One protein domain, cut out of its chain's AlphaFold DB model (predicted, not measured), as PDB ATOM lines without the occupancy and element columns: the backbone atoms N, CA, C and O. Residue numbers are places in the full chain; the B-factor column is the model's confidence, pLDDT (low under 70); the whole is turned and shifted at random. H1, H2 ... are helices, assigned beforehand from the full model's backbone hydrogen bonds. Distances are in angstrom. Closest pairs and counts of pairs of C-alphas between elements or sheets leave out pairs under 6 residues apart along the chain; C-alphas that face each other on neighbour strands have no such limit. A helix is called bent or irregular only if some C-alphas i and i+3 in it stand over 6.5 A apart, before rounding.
ATOM      1  N   ALA A   5     106.930 124.526 113.299       58.38
ATOM      2  CA  ALA A   5     106.056 124.674 114.462       58.38
ATOM      3  C   ALA A   5     105.685 123.355 115.180       58.38
ATOM      4  O   ALA A   5     105.223 123.409 116.313       58.38
ATOM      5  N   GLY A   6     105.884 122.183 114.561       65.00
ATOM      6  CA  GLY A   6     105.557 120.887 115.173       65.00
ATOM      7  C   GLY A   6     106.703 120.206 115.928       65.00
ATOM      8  O   GLY A   6     106.494 119.139 116.499       65.00
ATOM      9  N   HIS A   7     107.921 120.762 115.911       80.44
ATOM     10  CA  HIS A   7     109.071 120.110 116.542       80.44
ATOM     11  C   HIS A   7     109.252 120.630 117.978       80.44
ATOM     12  O   HIS A   7     109.640 121.790 118.148       80.44
ATOM     13  N   PRO A   8     109.045 119.804 119.022       77.38
ATOM     14  CA  PRO A   8     109.081 120.263 120.418       77.38
ATOM     15  C   PRO A   8     110.438 120.880 120.790       77.38
ATOM     16  O   PRO A   8     110.510 121.873 121.508       77.38
ATOM     17  N   ILE A   9     111.516 120.354 120.202       78.62
ATOM     18  CA  ILE A   9     112.878 120.878 120.348       78.62
ATOM     19  C   ILE A   9     113.017 122.279 119.732       78.62
ATOM     20  O   ILE A   9     113.627 123.152 120.341       78.62
ATOM     21  N   ALA A  10     112.441 122.525 118.550       79.75
ATOM     22  CA  ALA A  10     112.541 123.826 117.884       79.75
ATOM     23  C   ALA A  10     111.741 124.902 118.632       79.75
ATOM     24  O   ALA A  10     112.230 126.016 118.814       79.75
ATOM     25  N   VAL A  11     110.549 124.548 119.124       83.06
ATOM     26  CA  VAL A  11     109.718 125.434 119.950       83.06
ATOM     27  C   VAL A  11     110.419 125.757 121.273       83.06
ATOM     28  O   VAL A  11     110.478 126.924 121.658       83.06
ATOM     29  N   GLY A  12     111.027 124.760 121.927       79.00
ATOM     30  CA  GLY A  12     111.817 124.962 123.147       79.00
ATOM     31  C   GLY A  12     113.072 125.817 122.934       79.00
ATOM     32  O   GLY A  12     113.404 126.661 123.763       79.00
ATOM     33  N   PHE A  13     113.762 125.653 121.802       83.31
ATOM     34  CA  PHE A  13     114.947 126.454 121.488       83.31
ATOM     35  C   PHE A  13     114.583 127.917 121.196       83.31
ATOM     36  O   PHE A  13     115.254 128.834 121.668       83.31
ATOM     37  N   LEU A  14     113.485 128.148 120.469       83.81
ATOM     38  CA  LEU A  14     112.981 129.491 120.182       83.81
ATOM     39  C   LEU A  14     112.482 130.203 121.444       83.81
ATOM     40  O   LEU A  14     112.824 131.367 121.645       83.81
ATOM     41  N   SER A  15     111.742 129.521 122.324       82.38
ATOM     42  CA  SER A  15     111.291 130.116 123.589       82.38
ATOM     43  C   SER A  15     112.463 130.459 124.514       82.38
ATOM     44  O   SER A  15     112.465 131.531 125.120       82.38
ATOM     45  N   PHE A  16     113.507 129.623 124.555       81.25
ATOM     46  CA  PHE A  16     114.738 129.913 125.292       81.25
ATOM     47  C   PHE A  16     115.458 131.155 124.750       81.25
ATOM     48  O   PHE A  16     115.864 132.014 125.531       81.25
ATOM     49  N   ILE A  17     115.590 131.285 123.426       83.56
ATOM     50  CA  ILE A  17     116.218 132.456 122.798       83.56
ATOM     51  C   ILE A  17     115.415 133.725 123.102       83.56
ATOM     52  O   ILE A  17     115.995 134.716 123.543       83.56
ATOM     53  N   VAL A  18     114.092 133.693 122.920       85.62
ATOM     54  CA  VAL A  18     113.218 134.849 123.171       85.62
ATOM     55  C   VAL A  18     113.233 135.240 124.647       85.62
ATOM     56  O   VAL A  18     113.365 136.419 124.958       85.62
ATOM     57  N   SER A  19     113.189 134.269 125.562       82.06
ATOM     58  CA  SER A  19     113.309 134.521 127.001       82.06
ATOM     59  C   SER A  19     114.673 135.112 127.357       82.06
ATOM     60  O   SER A  19     114.746 136.092 128.093       82.06
ATOM     61  N   ARG A  20     115.768 134.591 126.788       80.44
ATOM     62  CA  ARG A  20     117.110 135.128 127.045       80.44
ATOM     63  C   ARG A  20     117.266 136.545 126.521       80.44
ATOM     64  O   ARG A  20     117.825 137.362 127.242       80.44
ATOM     65  N   ILE A  21     116.773 136.847 125.322       82.25
ATOM     66  CA  ILE A  21     116.850 138.193 124.738       82.25
ATOM     67  C   ILE A  21     115.941 139.157 125.511       82.25
ATOM     68  O   ILE A  21     116.391 140.228 125.905       82.25
ATOM     69  N   GLY A  22     114.698 138.761 125.792       80.56
ATOM     70  CA  GLY A  22     113.711 139.601 126.474       80.56
ATOM     71  C   GLY A  22     114.033 139.874 127.945       80.56
ATOM     72  O   GLY A  22     113.728 140.954 128.441       80.56
ATOM     73  N   LEU A  23     114.694 138.937 128.634       73.31
ATOM     74  CA  LEU A  23     115.101 139.101 130.032       73.31
ATOM     75  C   LEU A  23     116.511 139.696 130.185       73.31
ATOM     76  O   LEU A  23     116.888 140.075 131.287       73.31
ATOM     77  N   SER A  24     117.286 139.815 129.098       66.69
ATOM     78  CA  SER A  24     118.631 140.414 129.130       66.69
ATOM     79  C   SER A  24     118.698 141.808 129.771       66.69
ATOM     80  O   SER A  24     119.614 142.003 130.562       66.69
ATOM     81  N   PRO A  25     117.770 142.759 129.530       71.88
ATOM     82  CA  PRO A  25     117.849 144.080 130.163       71.88
ATOM     83  C   PRO A  25     117.521 144.083 131.668       71.88
ATOM     84  O   PRO A  25     117.760 145.084 132.333       71.88
ATOM     85  N   LEU A  26     116.981 142.987 132.216       69.94
ATOM     86  CA  LEU A  26     116.682 142.842 133.648       69.94
ATOM     87  C   LEU A  26     117.765 142.064 134.408       69.94
ATOM     88  O   LEU A  26     117.737 141.996 135.636       69.94
ATOM     89  N   VAL A  27     118.720 141.464 133.694       63.72
ATOM     90  CA  VAL A  27     119.859 140.769 134.293       63.72
ATOM     91  C   VAL A  27     120.983 141.787 134.425       63.72
ATOM     92  O   VAL A  27     121.609 142.145 133.431       63.72
ATOM     93  N   GLY A  28     121.209 142.265 135.652       62.19
ATOM     94  CA  GLY A  28     122.308 143.178 135.964       62.19
ATOM     95  C   GLY A  28     123.665 142.642 135.500       62.19
ATOM     96  O   GLY A  28     123.841 141.435 135.283       62.19
ATOM     97  N   ASP A  29     124.625 143.549 135.335       62.81
ATOM     98  CA  ASP A  29     125.965 143.197 134.881       62.81
ATOM     99  C   ASP A  29     126.579 142.098 135.756       62.81
ATOM    100  O   ASP A  29     126.449 142.084 136.982       62.81
ATOM    101  N   ARG A  30     127.266 141.142 135.124       60.38
ATOM    102  CA  ARG A  30     127.991 140.101 135.859       60.38
ATOM    103  C   ARG A  30     129.261 140.696 136.444       60.38
ATOM    104  O   ARG A  30     130.314 140.651 135.815       60.38
ATOM    105  N   VAL A  31     129.148 141.239 137.644       66.75
ATOM    106  CA  VAL A  31     130.284 141.792 138.377       66.75
ATOM    107  C   VAL A  31     131.015 140.677 139.135       66.75
ATOM    108  O   VAL A  31     130.412 139.690 139.580       66.75
ATOM    109  N   CYS A  32     132.337 140.799 139.254       66.00
ATOM    110  CA  CYS A  32     133.113 139.955 140.158       66.00
ATOM    111  C   CYS A  32     132.696 140.215 141.618       66.00
ATOM    112  O   CYS A  32     132.093 141.244 141.926       66.00
ATOM    113  N   ARG A  33     132.985 139.277 142.529       65.31
ATOM    114  CA  ARG A  33     132.604 139.395 143.954       65.31
ATOM    115  C   ARG A  33     133.158 140.660 144.630       65.31
ATOM    116  O   ARG A  33     132.593 141.124 145.608       65.31
ATOM    117  N   ASP A  34     134.246 141.198 144.108       66.25
ATOM    118  CA  ASP A  34     134.922 142.410 144.561       66.25
ATOM    119  C   ASP A  34     134.447 143.697 143.857       66.25
ATOM    120  O   ASP A  34     135.027 144.759 144.068       66.25
ATOM    121  N   GLY A  35     133.401 143.635 143.026       67.44
ATOM    122  CA  GLY A  35     132.850 144.813 142.349       67.44
ATOM    123  C   GLY A  35     133.565 145.195 141.045       67.44
ATOM    124  O   GLY A  35     133.209 146.197 140.424       67.44
ATOM    125  N   TRP A  36     134.553 144.413 140.595       63.72
ATOM    126  CA  TRP A  36     135.344 144.747 139.408       63.72
ATOM    127  C   TRP A  36     134.706 144.236 138.101       63.72
ATOM    128  O   TRP A  36     134.374 143.053 137.962       63.72
ATOM    129  N   HIS A  37     134.565 145.124 137.110       60.38
ATOM    130  CA  HIS A  37     134.105 144.787 135.759       60.38
ATOM    131  C   HIS A  37     135.299 144.419 134.871       60.38
ATOM    132  O   HIS A  37     135.918 145.277 134.244       60.38
ATOM    133  N   SER A  38     135.633 143.132 134.771       57.25
ATOM    134  CA  SER A  38     136.618 142.690 133.781       57.25
ATOM    135  C   SER A  38     135.994 142.694 132.381       57.25
ATOM    136  O   SER A  38     135.017 141.981 132.142       57.25
ATOM    137  N   MET A  39     136.596 143.406 131.422       56.53
ATOM    138  CA  MET A  39     136.178 143.414 130.004       56.53
ATOM    139  C   MET A  39     136.313 142.039 129.306       56.53
ATOM    140  O   MET A  39     135.974 141.894 128.136       56.53
ATOM    141  N   SER A  40     136.793 141.013 130.014       55.91
ATOM    142  CA  SER A  40     136.986 139.637 129.544       55.91
ATOM    143  C   SER A  40     135.879 138.668 129.998       55.91
ATOM    144  O   SER A  40     136.135 137.469 130.169       55.91
ATOM    145  N   ILE A  41     134.640 139.156 130.167       51.53
ATOM    146  CA  ILE A  41     133.432 138.336 130.383       51.53
ATOM    147  C   ILE A  41     133.304 137.314 129.237       51.53
ATOM    148  O   ILE A  41     132.839 137.610 128.143       51.53
ATOM    149  N   GLY A  51     137.975 135.602 143.983       64.44
ATOM    150  CA  GLY A  51     136.953 134.912 144.787       64.44
ATOM    151  C   GLY A  51     135.724 134.421 144.010       64.44
ATOM    152  O   GLY A  51     134.759 133.963 144.624       64.44
ATOM    153  N   GLY A  52     135.767 134.450 142.677       66.00
ATOM    154  CA  GLY A  52     134.712 133.939 141.807       66.00
ATOM    155  C   GLY A  52     133.666 134.979 141.403       66.00
ATOM    156  O   GLY A  52     133.764 136.170 141.689       66.00
ATOM    157  N   VAL A  53     132.659 134.502 140.677       62.12
ATOM    158  CA  VAL A  53     131.523 135.316 140.231       62.12
ATOM    159  C   VAL A  53     130.646 135.641 141.448       62.12
ATOM    160  O   VAL A  53     130.424 134.761 142.286       62.12
ATOM    161  N   GLY A  54     130.171 136.885 141.565       61.34
ATOM    162  CA  GLY A  54     129.322 137.330 142.674       61.34
ATOM    163  C   GLY A  54     128.094 136.430 142.878       61.34
ATOM    164  O   GLY A  54     127.452 135.991 141.918       61.34
ATOM    165  N   GLY A  55     127.812 136.106 144.142       62.94
ATOM    166  CA  GLY A  55     126.694 135.251 144.545       62.94
ATOM    167  C   GLY A  55     125.342 135.976 144.559       62.94
ATOM    168  O   GLY A  55     125.198 137.091 144.066       62.94
ATOM    169  N   LEU A  56     124.347 135.317 145.158       56.78
ATOM    170  CA  LEU A  56     122.929 135.713 145.244       56.78
ATOM    171  C   LEU A  56     122.670 137.121 145.817       56.78
ATOM    172  O   LEU A  56     121.599 137.680 145.604       56.78
ATOM    173  N   GLU A  57     123.652 137.698 146.502       58.34
ATOM    174  CA  GLU A  57     123.562 138.965 147.232       58.34
ATOM    175  C   GLU A  57     123.563 140.199 146.312       58.34
ATOM    176  O   GLU A  57     123.311 141.303 146.775       58.34
ATOM    177  N   HIS A  58     123.871 140.046 145.015       55.03
ATOM    178  CA  HIS A  58     124.005 141.158 144.054       55.03
ATOM    179  C   HIS A  58     123.011 141.049 142.877       55.03
ATOM    180  O   HIS A  58     123.324 141.403 141.744       55.03
ATOM    181  N   GLY A  59     121.811 140.501 143.102       58.50
ATOM    182  CA  GLY A  59     120.755 140.437 142.074       58.50
ATOM    183  C   GLY A  59     120.848 139.250 141.105       58.50
ATOM    184  O   GLY A  59     119.980 139.067 140.255       58.50
ATOM    185  N   ASN A  60     121.831 138.363 141.275       66.44
ATOM    186  CA  ASN A  60     122.002 137.161 140.449       66.44
ATOM    187  C   ASN A  60     121.086 135.979 140.869       66.44
ATOM    188  O   ASN A  60     121.345 134.830 140.517       66.44
ATOM    189  N   TRP A  61     120.009 136.234 141.626       71.56
ATOM    190  CA  TRP A  61     119.005 135.227 142.023       71.56
ATOM    191  C   TRP A  61     118.024 134.875 140.898       71.56
ATOM    192  O   TRP A  61     117.416 133.804 140.908       71.56
ATOM    193  N   VAL A  62     117.925 135.733 139.882       72.06
ATOM    194  CA  VAL A  62     117.028 135.550 138.733       72.06
ATOM    195  C   VAL A  62     117.386 134.295 137.929       72.06
ATOM    196  O   VAL A  62     116.498 133.567 137.495       72.06
ATOM    197  N   MET A  63     118.678 133.985 137.767       69.31
ATOM    198  CA  MET A  63     119.123 132.776 137.056       69.31
ATOM    199  C   MET A  63     118.756 131.465 137.769       69.31
ATOM    200  O   MET A  63     118.117 130.627 137.132       69.31
ATOM    201  N   PRO A  64     119.096 131.246 139.054       72.88
ATOM    202  CA  PRO A  64     118.670 130.035 139.750       72.88
ATOM    203  C   PRO A  64     117.141 129.942 139.883       72.88
ATOM    204  O   PRO A  64     116.604 128.848 139.730       72.88
ATOM    205  N   ALA A  65     116.426 131.059 140.069       81.56
ATOM    206  CA  ALA A  65     114.961 131.064 140.109       81.56
ATOM    207  C   ALA A  65     114.327 130.660 138.764       81.56
ATOM    208  O   ALA A  65     113.413 129.838 138.737       81.56
ATOM    209  N   ALA A  66     114.842 131.171 137.640       77.19
ATOM    210  CA  ALA A  66     114.370 130.799 136.305       77.19
ATOM    211  C   ALA A  66     114.653 129.323 135.973       77.19
ATOM    212  O   ALA A  66     113.803 128.653 135.388       77.19
ATOM    213  N   ILE A  67     115.814 128.791 136.380       79.69
ATOM    214  CA  ILE A  67     116.132 127.362 136.230       79.69
ATOM    215  C   ILE A  67     115.171 126.512 137.070       79.69
ATOM    216  O   ILE A  67     114.610 125.549 136.552       79.69
ATOM    217  N   ALA A  68     114.941 126.878 138.335       83.62
ATOM    218  CA  ALA A  68     114.036 126.150 139.222       83.62
ATOM    219  C   ALA A  68     112.593 126.130 138.686       83.62
ATOM    220  O   ALA A  68     111.975 125.067 138.635       83.62
ATOM    221  N   LEU A  69     112.089 127.274 138.210       89.31
ATOM    222  CA  LEU A  69     110.767 127.373 137.582       89.31
ATOM    223  C   LEU A  69     110.676 126.553 136.288       89.31
ATOM    224  O   LEU A  69     109.680 125.864 136.076       89.31
ATOM    225  N   GLY A  70     111.713 126.576 135.445       82.88
ATOM    226  CA  GLY A  70     111.760 125.784 134.215       82.88
ATOM    227  C   GLY A  70     111.751 124.274 134.475       82.88
ATOM    228  O   GLY A  70     111.008 123.543 133.823       82.88
ATOM    229  N   VAL A  71     112.522 123.807 135.461       87.06
ATOM    230  CA  VAL A  71     112.531 122.393 135.871       87.06
ATOM    231  C   VAL A  71     111.167 121.984 136.434       87.06
ATOM    232  O   VAL A  71     110.629 120.960 136.019       87.06
ATOM    233  N   ALA A  72     110.566 122.801 137.306       89.44
ATOM    234  CA  ALA A  72     109.237 122.532 137.859       89.44
ATOM    235  C   ALA A  72     108.154 122.462 136.767       89.44
ATOM    236  O   ALA A  72     107.335 121.542 136.770       89.44
ATOM    237  N   ALA A  73     108.182 123.380 135.796       90.81
ATOM    238  CA  ALA A  73     107.265 123.367 134.658       90.81
ATOM    239  C   ALA A  73     107.461 122.129 133.766       90.81
ATOM    240  O   ALA A  73     106.480 121.548 133.305       90.81
ATOM    241  N   GLY A  74     108.708 121.691 133.560       84.69
ATOM    242  CA  GLY A  74     109.030 120.468 132.823       84.69
ATOM    243  C   GLY A  74     108.456 119.212 133.482       84.69
ATOM    244  O   GLY A  74     107.769 118.440 132.819       84.69
ATOM    245  N   PHE A  75     108.659 119.046 134.794       88.88
ATOM    246  CA  PHE A  75     108.079 117.927 135.547       88.88
ATOM    247  C   PHE A  75     106.545 117.968 135.573       88.88
ATOM    248  O   PHE A  75     105.903 116.929 135.440       88.88
ATOM    249  N   ALA A  76     105.941 119.155 135.693       87.69
ATOM    250  CA  ALA A  76     104.488 119.300 135.631       87.69
ATOM    251  C   ALA A  76     103.923 118.925 134.246       87.69
ATOM    252  O   ALA A  76     102.880 118.275 134.160       87.69
ATOM    253  N   TRP A  77     104.613 119.298 133.165       83.19
ATOM    254  CA  TRP A  77     104.225 118.946 131.799       83.19
ATOM    255  C   TRP A  77     104.377 117.447 131.516       83.19
ATOM    256  O   TRP A  77     103.480 116.847 130.929       83.19
ATOM    257  N   ASP A  78     105.473 116.828 131.959       81.69
ATOM    258  CA  ASP A  78     105.692 115.380 131.846       81.69
ATOM    259  C   ASP A  78     104.624 114.586 132.613       81.69
ATOM    260  O   ASP A  78     103.986 113.693 132.055       81.69
ATOM    261  N   ALA A  79     104.305 115.007 133.842       85.00
ATOM    262  CA  ALA A  79     103.217 114.423 134.623       85.00
ATOM    263  C   ALA A  79     101.845 114.577 133.935       85.00
ATOM    264  O   ALA A  79     100.999 113.682 134.019       85.00
ATOM    265  N   LEU A  80     101.611 115.689 133.229       86.00
ATOM    266  CA  LEU A  80     100.387 115.905 132.455       86.00
ATOM    267  C   LEU A  80     100.338 115.032 131.190       86.00
ATOM    268  O   LEU A  80      99.269 114.537 130.831       86.00
ATOM    269  N   GLN A  81     101.475 114.821 130.523       82.19
ATOM    270  CA  GLN A  81     101.562 113.976 129.332       82.19
ATOM    271  C   GLN A  81     101.492 112.486 129.659       82.19
ATOM    272  O   GLN A  81     100.781 111.766 128.966       82.19
ATOM    273  N   SER A  82     102.119 112.038 130.747       74.19
ATOM    274  CA  SER A  82     102.008 110.658 131.233       74.19
ATOM    275  C   SER A  82     100.551 110.281 131.537       74.19
ATOM    276  O   SER A  82     100.099 109.184 131.212       74.19
ATOM    277  N   ARG A  83      99.749 111.227 132.050       72.31
ATOM    278  CA  ARG A  83      98.295 111.039 132.206       72.31
ATOM    279  C   ARG A  83      97.536 110.936 130.880       72.31
ATOM    280  O   ARG A  83      96.457 110.353 130.864       72.31
ATOM    281  N   ARG A  84      98.055 111.505 129.786       67.75
ATOM    282  CA  ARG A  84      97.465 111.389 128.441       67.75
ATOM    283  C   ARG A  84      97.894 110.118 127.709       67.75
ATOM    284  O   ARG A  84      97.075 109.583 126.976       67.75
ATOM    285  N   SER A  85      99.127 109.646 127.905       60.59
ATOM    286  CA  SER A  85      99.655 108.443 127.244       60.59
ATOM    287  C   SER A  85      99.224 107.135 127.910       60.59
ATOM    288  O   SER A  85      99.359 106.077 127.315       60.59
TER     289      SER A  85
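Overview. This is residues 5 to 41 and 51 to 85 of the 237 residues of a protein of Mesorhizobium sp (UniProt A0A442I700). Look for an open, two-pronged fork: helices H1 and H2 are its prongs, a gap between them, with residues 27 to 41 and 51 to 61, which belong to no named element, gathered beyond one end. H2 runs back roughly against H1. The printed part has 72 residues, 43 of them in these two helices, H1 then H2, with no named strand: all helix. It is only just loose, close to extended, with a radius of gyration of the C-alphas of 16.7 A, and spans 52 by 23 by 18 A.

Along the chain. Start at Ala 5, then find C-alpha 8 at (109.081, 120.263, 120.418), where H1, residues 8 to 26, begins; it is 27.3 A long. H1 is irregular: C-alphas 22 and 25 are 7.1 A apart. H2, residues 62 to 85, runs 34.2 A to C-alpha 85 at (99.655, 108.443, 127.244).

Arrangement. H1 and H2 are apart, with no C-alpha of the one within 8 A of the other. Residues 5 to 22 and 65 to 85 stand free. In H2 every O i to N i+4 pair is within hydrogen-bond range; in H1, 13 of 15 are.

Size, cuts and confidence. The C-alphas of Trp 36 and Ser 85, the two farthest apart, are 52.3 A apart. Residues 42 to 50 are not printed; C-alphas 41 and 51 are 15.2 A apart across this cut, in the link from H1 to H2. Look for pLDDT under 70 at residues 26 to 41 and 51 to 60, among others.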